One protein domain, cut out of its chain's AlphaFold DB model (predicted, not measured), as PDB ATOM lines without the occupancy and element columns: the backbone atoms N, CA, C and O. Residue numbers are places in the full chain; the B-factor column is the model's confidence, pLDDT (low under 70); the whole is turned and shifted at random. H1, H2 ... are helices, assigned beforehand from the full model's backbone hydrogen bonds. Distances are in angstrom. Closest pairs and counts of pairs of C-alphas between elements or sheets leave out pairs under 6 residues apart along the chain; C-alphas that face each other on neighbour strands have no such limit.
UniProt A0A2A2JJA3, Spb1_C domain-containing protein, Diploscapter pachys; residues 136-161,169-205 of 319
ATOM      1  N   GLU A 136     136.320 116.616 168.001       93.06
ATOM      2  CA  GLU A 136     136.731 115.216 168.162       93.06
ATOM      3  C   GLU A 136     137.858 114.865 167.187       93.06
ATOM      4  O   GLU A 136     138.867 114.307 167.600       93.06
ATOM      5  N   GLU A 137     137.751 115.289 165.925       93.50
ATOM      6  CA  GLU A 137     138.824 115.143 164.933       93.50
ATOM      7  C   GLU A 137     140.079 115.944 165.297       93.50
ATOM      8  O   GLU A 137     141.188 115.483 165.054       93.50
ATOM      9  N   LEU A 138     139.932 117.129 165.900       94.44
ATOM     10  CA  LEU A 138     141.073 117.899 166.402       94.44
ATOM     11  C   LEU A 138     141.774 117.185 167.562       94.44
ATOM     12  O   LEU A 138     143.001 117.159 167.594       94.44
ATOM     13  N   ALA A 139     141.012 116.573 168.472       94.88
ATOM     14  CA  ALA A 139     141.569 115.766 169.557       94.88
ATOM     15  C   ALA A 139     142.282 114.506 169.033       94.88
ATOM     16  O   ALA A 139     143.373 114.182 169.493       94.88
ATOM     17  N   LEU A 140     141.713 113.831 168.030       94.00
ATOM     18  CA  LEU A 140     142.383 112.724 167.334       94.00
ATOM     19  C   LEU A 140     143.653 113.202 166.617       94.00
ATOM     20  O   LEU A 140     144.687 112.541 166.668       94.00
ATOM     21  N   GLY A 141     143.607 114.383 165.997       93.25
ATOM     22  CA  GLY A 141     144.768 115.023 165.380       93.25
ATOM     23  C   GLY A 141     145.902 115.282 166.374       93.25
ATOM     24  O   GLY A 141     147.062 115.049 166.051       93.25
ATOM     25  N   GLU A 142     145.583 115.703 167.597       93.25
ATOM     26  CA  GLU A 142     146.566 115.846 168.676       93.25
ATOM     27  C   GLU A 142     147.189 114.496 169.065       93.25
ATOM     28  O   GLU A 142     148.410 114.394 169.193       93.25
ATOM     29  N   GLN A 143     146.386 113.432 169.172       91.88
ATOM     30  CA  GLN A 143     146.896 112.083 169.442       91.88
ATOM     31  C   GLN A 143     147.838 111.575 168.344       91.88
ATOM     32  O   GLN A 143     148.843 110.940 168.666       91.88
ATOM     33  N   LEU A 144     147.563 111.881 167.073       93.19
ATOM     34  CA  LEU A 144     148.455 111.537 165.959       93.19
ATOM     35  C   LEU A 144     149.826 112.220 166.079       93.19
ATOM     36  O   LEU A 144     150.835 111.632 165.706       93.19
ATOM     37  N   ILE A 145     149.874 113.442 166.618       94.38
ATOM     38  CA  ILE A 145     151.122 114.203 166.778       94.38
ATOM     39  C   ILE A 145     151.969 113.656 167.934       94.38
ATOM     40  O   ILE A 145     153.196 113.674 167.857       94.38
ATOM     41  N   HIS A 146     151.341 113.176 169.011       89.50
ATOM     42  CA  HIS A 146     152.054 112.823 170.240       89.50
ATOM     43  C   HIS A 146     153.045 111.662 170.098       89.50
ATOM     44  O   HIS A 146     154.113 111.710 170.711       89.50
ATOM     45  N   SER A 147     152.705 110.592 169.369       93.19
ATOM     46  CA  SER A 147     153.576 109.415 169.286       93.19
ATOM     47  C   SER A 147     153.274 108.494 168.102       93.19
ATOM     48  O   SER A 147     152.143 108.392 167.644       93.19
ATOM     49  N   ALA A 148     154.265 107.707 167.676       93.69
ATOM     50  CA  ALA A 148     154.049 106.639 166.696       93.69
ATOM     51  C   ALA A 148     153.160 105.493 167.228       93.69
ATOM     52  O   ALA A 148     152.536 104.776 166.451       93.69
ATOM     53  N   LYS A 149     153.091 105.306 168.555       93.50
ATOM     54  CA  LYS A 149     152.232 104.284 169.175       93.50
ATOM     55  C   LYS A 149     150.760 104.661 169.070       93.50
ATOM     56  O   LYS A 149     149.966 103.838 168.647       93.50
ATOM     57  N   SER A 150     150.425 105.912 169.377       93.56
ATOM     58  CA  SER A 150     149.062 106.429 169.224       93.56
ATOM     59  C   SER A 150     148.608 106.422 167.764       93.56
ATOM     60  O   SER A 150     147.443 106.152 167.505       93.56
ATOM     61  N   VAL A 151     149.515 106.635 166.803       94.69
ATOM     62  CA  VAL A 151     149.212 106.423 165.376       94.69
ATOM     63  C   VAL A 151     148.810 104.969 165.111       94.69
ATOM     64  O   VAL A 151     147.740 104.737 164.556       94.69
ATOM     65  N   ARG A 152     149.600 103.989 165.571       95.00
ATOM     66  CA  ARG A 152     149.276 102.564 165.395       95.00
ATOM     67  C   ARG A 152     147.961 102.170 166.076       95.00
ATOM     68  O   ARG A 152     147.152 101.473 165.481       95.00
ATOM     69  N   GLU A 153     147.712 102.649 167.294       93.25
ATOM     70  CA  GLU A 153     146.445 102.409 167.999       93.25
ATOM     71  C   GLU A 153     145.243 102.968 167.219       93.25
ATOM     72  O   GLU A 153     144.171 102.363 167.197       93.25
ATOM     73  N   LEU A 154     145.415 104.108 166.541       93.12
ATOM     74  CA  LEU A 154     144.391 104.686 165.671       93.12
ATOM     75  C   LEU A 154     144.197 103.884 164.378       93.12
ATOM     76  O   LEU A 154     143.058 103.727 163.935       93.12
ATOM     77  N   GLU A 155     145.268 103.345 163.796       93.12
ATOM     78  CA  GLU A 155     145.200 102.431 162.647       93.12
ATOM     79  C   GLU A 155     144.444 101.148 163.012       93.12
ATOM     80  O   GLU A 155     143.492 100.775 162.325       93.12
ATOM     81  N   GLU A 156     144.777 100.526 164.142       92.88
ATOM     82  CA  GLU A 156     144.061  99.360 164.668       92.88
ATOM     83  C   GLU A 156     142.589  99.699 164.954       92.88
ATOM     84  O   GLU A 156     141.678  98.946 164.597       92.88
ATOM     85  N   PHE A 157     142.322 100.876 165.529       91.88
ATOM     86  CA  PHE A 157     140.961 101.345 165.784       91.88
ATOM     87  C   PHE A 157     140.151 101.565 164.497       91.88
ATOM     88  O   PHE A 157     138.920 101.393 164.533       91.88
ATOM     89  N   SER A 158     140.814 101.944 163.399       90.06
ATOM     90  CA  SER A 158     140.179 102.201 162.105       90.06
ATOM     91  C   SER A 158     139.513 100.942 161.558       90.06
ATOM     92  O   SER A 158     138.373 101.020 161.105       90.06
ATOM     93  N   THR A 159     140.144  99.777 161.731       89.94
ATOM     94  CA  THR A 159     139.562  98.478 161.386       89.94
ATOM     95  C   THR A 159     138.469  98.098 162.388       89.94
ATOM     96  O   THR A 159     138.697  97.948 163.591       89.94
ATOM     97  N   ASN A 160     137.222  98.015 161.931       87.94
ATOM     98  CA  ASN A 160     136.064  97.742 162.776       87.94
ATOM     99  C   ASN A 160     134.951  97.044 161.976       87.94
ATOM    100  O   ASN A 160     135.058  96.869 160.769       87.94
ATOM    101  N   ARG A 161     133.866  96.641 162.648       88.50
ATOM    102  CA  ARG A 161     132.728  95.953 162.008       88.50
ATOM    103  C   ARG A 161     132.086  96.751 160.856       88.50
ATOM    104  O   ARG A 161     131.422  96.152 160.022       88.50
ATOM    105  N   LEU A 169     123.867 102.421 148.189       90.31
ATOM    106  CA  LEU A 169     122.669 102.358 149.030       90.31
ATOM    107  C   LEU A 169     121.797 103.618 148.921       90.31
ATOM    108  O   LEU A 169     122.311 104.715 148.708       90.31
ATOM    109  N   PRO A 170     120.470 103.492 149.120       95.06
ATOM    110  CA  PRO A 170     119.583 104.647 149.212       95.06
ATOM    111  C   PRO A 170     119.962 105.605 150.353       95.06
ATOM    112  O   PRO A 170     120.282 105.167 151.460       95.06
ATOM    113  N   ASP A 171     119.803 106.912 150.126       93.62
ATOM    114  CA  ASP A 171     120.155 107.958 151.101       93.62
ATOM    115  C   ASP A 171     119.471 107.778 152.464       93.62
ATOM    116  O   ASP A 171     120.088 108.002 153.506       93.62
ATOM    117  N   TRP A 172     118.214 107.317 152.477       94.12
ATOM    118  CA  TRP A 172     117.470 107.091 153.721       94.12
ATOM    119  C   TRP A 172     118.117 106.012 154.600       94.12
ATOM    120  O   TRP A 172     118.078 106.127 155.824       94.12
ATOM    121  N   PHE A 173     118.736 104.994 153.991       92.75
ATOM    122  CA  PHE A 173     119.447 103.939 154.708       92.75
ATOM    123  C   PHE A 173     120.780 104.465 155.246       92.75
ATOM    124  O   PHE A 173     121.080 104.292 156.423       92.75
ATOM    125  N   VAL A 174     121.541 105.195 154.423       92.00
ATOM    126  CA  VAL A 174     122.836 105.781 154.814       92.00
ATOM    127  C   VAL A 174     122.678 106.798 155.954       92.00
ATOM    128  O   VAL A 174     123.527 106.899 156.843       92.00
ATOM    129  N   GLU A 175     121.605 107.589 155.950       92.31
ATOM    130  CA  GLU A 175     121.307 108.517 157.043       92.31
ATOM    131  C   GLU A 175     120.989 107.808 158.360       92.31
ATOM    132  O   GLU A 175     121.431 108.272 159.419       92.31
ATOM    133  N   ASP A 176     120.224 106.718 158.305       94.25
ATOM    134  CA  ASP A 176     119.876 105.913 159.475       94.25
ATOM    135  C   ASP A 176     121.111 105.190 160.031       94.25
ATOM    136  O   ASP A 176     121.424 105.274 161.224       94.25
ATOM    137  N   GLU A 177     121.915 104.619 159.135       91.19
ATOM    138  CA  GLU A 177     123.198 104.000 159.448       91.19
ATOM    139  C   GLU A 177     124.136 104.989 160.156       91.19
ATOM    140  O   GLU A 177     124.636 104.717 161.248       91.19
ATOM    141  N   LYS A 178     124.289 106.210 159.629       90.19
ATOM    142  CA  LYS A 178     125.102 107.271 160.254       90.19
ATOM    143  C   LYS A 178     124.636 107.667 161.653       90.19
ATOM    144  O   LYS A 178     125.421 108.274 162.392       90.19
ATOM    145  N   ARG A 179     123.374 107.434 162.028       91.88
ATOM    146  CA  ARG A 179     122.859 107.736 163.378       91.88
ATOM    147  C   ARG A 179     123.190 106.619 164.355       91.88
ATOM    148  O   ARG A 179     123.594 106.918 165.479       91.88
ATOM    149  N   HIS A 180     123.043 105.369 163.929       89.62
ATOM    150  CA  HIS A 180     123.142 104.202 164.801       89.62
ATOM    151  C   HIS A 180     124.531 103.555 164.812       89.62
ATOM    152  O   HIS A 180     124.953 103.028 165.842       89.62
ATOM    153  N   TYR A 181     125.276 103.619 163.712       88.38
ATOM    154  CA  TYR A 181     126.576 102.962 163.568       88.38
ATOM    155  C   TYR A 181     127.706 103.950 163.854       88.38
ATOM    156  O   TYR A 181     128.387 104.457 162.965       88.38
ATOM    157  N   ARG A 182     127.907 104.245 165.145       86.62
ATOM    158  CA  ARG A 182     129.005 105.101 165.622       86.62
ATOM    159  C   ARG A 182     129.845 104.390 166.670       86.62
ATOM    160  O   ARG A 182     129.395 104.162 167.791       86.62
ATOM    161  N   LYS A 183     131.099 104.100 166.325       88.44
ATOM    162  CA  LYS A 183     132.115 103.660 167.288       88.44
ATOM    163  C   LYS A 183     132.598 104.876 168.083       88.44
ATOM    164  O   LYS A 183     132.864 105.926 167.504       88.44
ATOM    165  N   ILE A 184     132.705 104.742 169.404       89.00
ATOM    166  CA  ILE A 184     133.225 105.813 170.264       89.00
ATOM    167  C   ILE A 184     134.724 105.975 169.959       89.00
ATOM    168  O   ILE A 184     135.452 104.991 170.107       89.00
ATOM    169  N   PRO A 185     135.192 107.159 169.520       88.94
ATOM    170  CA  PRO A 185     136.602 107.376 169.205       88.94
ATOM    171  C   PRO A 185     137.477 107.242 170.465       88.94
ATOM    172  O   PRO A 185     137.000 107.557 171.560       88.94
ATOM    173  N   PRO A 186     138.753 106.822 170.342       90.88
ATOM    174  CA  PRO A 186     139.659 106.604 171.472       90.88
ATOM    175  C   PRO A 186     140.219 107.926 172.033       90.88
ATOM    176  O   PRO A 186     141.412 108.062 172.278       90.88
ATOM    177  N   VAL A 187     139.356 108.918 172.251       91.88
ATOM    178  CA  VAL A 187     139.691 110.232 172.819       91.88
ATOM    179  C   VAL A 187     138.994 110.433 174.154       91.88
ATOM    180  O   VAL A 187     137.865 109.988 174.379       91.88
ATOM    181  N   THR A 188     139.655 111.153 175.054       93.81
ATOM    182  CA  THR A 188     139.045 111.512 176.337       93.81
ATOM    183  C   THR A 188     138.007 112.618 176.154       93.81
ATOM    184  O   THR A 188     138.143 113.510 175.311       93.81
ATOM    185  N   LYS A 189     136.956 112.606 176.981       93.62
ATOM    186  CA  LYS A 189     135.927 113.660 176.962       93.62
ATOM    187  C   LYS A 189     136.515 115.034 177.288       93.62
ATOM    188  O   LYS A 189     136.023 116.032 176.766       93.62
ATOM    189  N   ASP A 190     137.564 115.070 178.104       94.12
ATOM    190  CA  ASP A 190     138.219 116.297 178.550       94.12
ATOM    191  C   ASP A 190     138.985 116.970 177.403       94.12
ATOM    192  O   ASP A 190     138.833 118.171 177.188       94.12
ATOM    193  N   GLN A 191     139.705 116.193 176.583       93.38
ATOM    194  CA  GLN A 191     140.350 116.694 175.359       93.38
ATOM    195  C   GLN A 191     139.321 117.286 174.389       93.38
ATOM    196  O   GLN A 191     139.482 118.396 173.881       93.38
ATOM    197  N   VAL A 192     138.201 116.591 174.178       95.62
ATOM    198  CA  VAL A 192     137.125 117.089 173.308       95.62
ATOM    199  C   VAL A 192     136.505 118.373 173.872       95.62
ATOM    200  O   VAL A 192     136.182 119.294 173.114       95.62
ATOM    201  N   GLN A 193     136.324 118.462 175.193       95.75
ATOM    202  CA  GLN A 193     135.829 119.674 175.851       95.75
ATOM    203  C   GLN A 193     136.799 120.844 175.693       95.75
ATOM    204  O   GLN A 193     136.353 121.933 175.340       95.75
ATOM    205  N   PHE A 194     138.102 120.610 175.839       95.31
ATOM    206  CA  PHE A 194     139.127 121.627 175.621       95.31
ATOM    207  C   PHE A 194     139.017 122.262 174.224       95.31
ATOM    208  O   PHE A 194     138.939 123.487 174.098       95.31
ATOM    209  N   TYR A 195     138.895 121.455 173.163       95.44
ATOM    210  CA  TYR A 195     138.709 121.987 171.807       95.44
ATOM    211  C   TYR A 195     137.350 122.662 171.602       95.44
ATOM    212  O   TYR A 195     137.264 123.672 170.897       95.44
ATOM    213  N   LYS A 196     136.283 122.155 172.232       95.19
ATOM    214  CA  LYS A 196     134.966 122.815 172.222       95.19
ATOM    215  C   LYS A 196     135.033 124.195 172.867       95.19
ATOM    216  O   LYS A 196     134.452 125.139 172.333       95.19
ATOM    217  N   ASP A 197     135.741 124.321 173.979       94.31
ATOM    218  CA  ASP A 197     135.893 125.577 174.702       94.31
ATOM    219  C   ASP A 197     136.780 126.553 173.933       94.31
ATOM    220  O   ASP A 197     136.387 127.706 173.774       94.31
ATOM    221  N   ARG A 198     137.874 126.084 173.319       92.94
ATOM    222  CA  ARG A 198     138.700 126.888 172.403       92.94
ATOM    223  C   ARG A 198     137.885 127.438 171.230       92.94
ATOM    224  O   ARG A 198     137.955 128.625 170.915       92.94
ATOM    225  N   MET A 199     137.064 126.600 170.593       89.69
ATOM    226  CA  MET A 199     136.173 127.040 169.512       89.69
ATOM    227  C   MET A 199     135.104 128.012 170.015       89.69
ATOM    228  O   MET A 199     134.768 128.982 169.330       89.69
ATOM    229  N   ARG A 200     134.567 127.787 171.219       89.88
ATOM    230  CA  ARG A 200     133.614 128.706 171.843       89.88
ATOM    231  C   ARG A 200     134.269 130.040 172.163       89.88
ATOM    232  O   ARG A 200     133.627 131.051 171.941       89.88
ATOM    233  N   GLU A 201     135.507 130.070 172.635       88.56
ATOM    234  CA  GLU A 201     136.234 131.297 172.956       88.56
ATOM    235  C   GLU A 201     136.442 132.171 171.716       88.56
ATOM    236  O   GLU A 201     136.107 133.358 171.735       88.56
ATOM    237  N   LEU A 202     136.872 131.561 170.606       83.69
ATOM    238  CA  LEU A 202     137.000 132.246 169.318       83.69
ATOM    239  C   LEU A 202     135.656 132.824 168.844       83.69
ATOM    240  O   LEU A 202     135.591 133.953 168.356       83.69
ATOM    241  N   ASN A 203     134.567 132.078 169.035       81.94
ATOM    242  CA  ASN A 203     133.227 132.487 168.612       81.94
ATOM    243  C   ASN A 203     132.503 133.408 169.608       81.94
ATOM    244  O   ASN A 203     131.595 134.132 169.207       81.94
ATOM    245  N   ALA A 204     132.858 133.401 170.895       79.69
ATOM    246  CA  ALA A 204     132.166 134.142 171.953       79.69
ATOM    247  C   ALA A 204     132.336 135.654 171.798       79.69
ATOM    248  O   ALA A 204     131.523 136.440 172.295       79.69
ATOM    249  N   ARG A 205     133.390 136.080 171.094       76.75
ATOM    250  CA  ARG A 205     133.662 137.485 170.796       76.75
ATOM    251  C   ARG A 205     133.959 137.683 169.312       76.75
ATOM    252  O   ARG A 205     135.074 138.072 168.969       76.75
TER     253      ARG A 205
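Overview. This is residues 136 to 161 and 169 to 205 of the 319 residues of the protein "Spb1_C domain-containing protein" of Diploscapter pachys (UniProt A0A2A2JJA3). Picture a loose, open chain of helices: H1 and H2 make a V, meeting at a corner, and H4 meets H1 near the other end of H1 with its early residues. H3 sits off by itself, touching no helix; residues 169 to 180 stick out here, and residues 197 to 205 stick out at the H4 end. The printed part has 63 residues with four named helices, H1, H2, H3 and H4 in chain order, no named strand, and its class is all helix. It is loose, with a radius of gyration of the C-alphas of 15.2 A, and flat, spanning 40 by 36 by 15 A.

Arrangement. Start at H1, residues 136 to 146, and go on to H2, residues 148 to 158: they touch only at the corner, where the closest C-alphas, of Leu 144 and Val 151, are 5.2 A apart. Their tilt is 37 degrees, only just steep, and they run opposite ways. H3, residues 171 to 180, is apart from H1 and H2. H4, residues 189 to 204, touches H1 with residues 191 to 195 alone; the closest C-alphas, of Glu 136 and Val 192, are 5.5 A apart. These two run opposite ways at a steep tilt of 65 degrees. H4 is apart from H2 and H3. In H1, H2, H3 and H4 every O i to N i+4 pair is within hydrogen-bond range.

Along the chain. Find C-alpha 136 at (136.731, 115.216, 168.162); from there H1 runs 15.6 A to C-alpha 146. H2 is 15.3 A long and H3 14.5 A. Find C-alpha 171, where H3 begins, at (120.155, 107.958, 151.101). H4 is 21.4 A long and ends at C-alpha 204, (132.166, 134.142, 171.953).

Size, cuts and confidence. The farthest C-alphas, of Leu 169 and Arg 205, are 42.8 A apart. Residues 162 to 168 are not printed, and C-alphas 161 and 169 stand 17.6 A apart across that cut. The link H1 to H2 is tight and H3 to H4 is short. Mean pLDDT of the printed part is 91.6, and no printed residue is under 70.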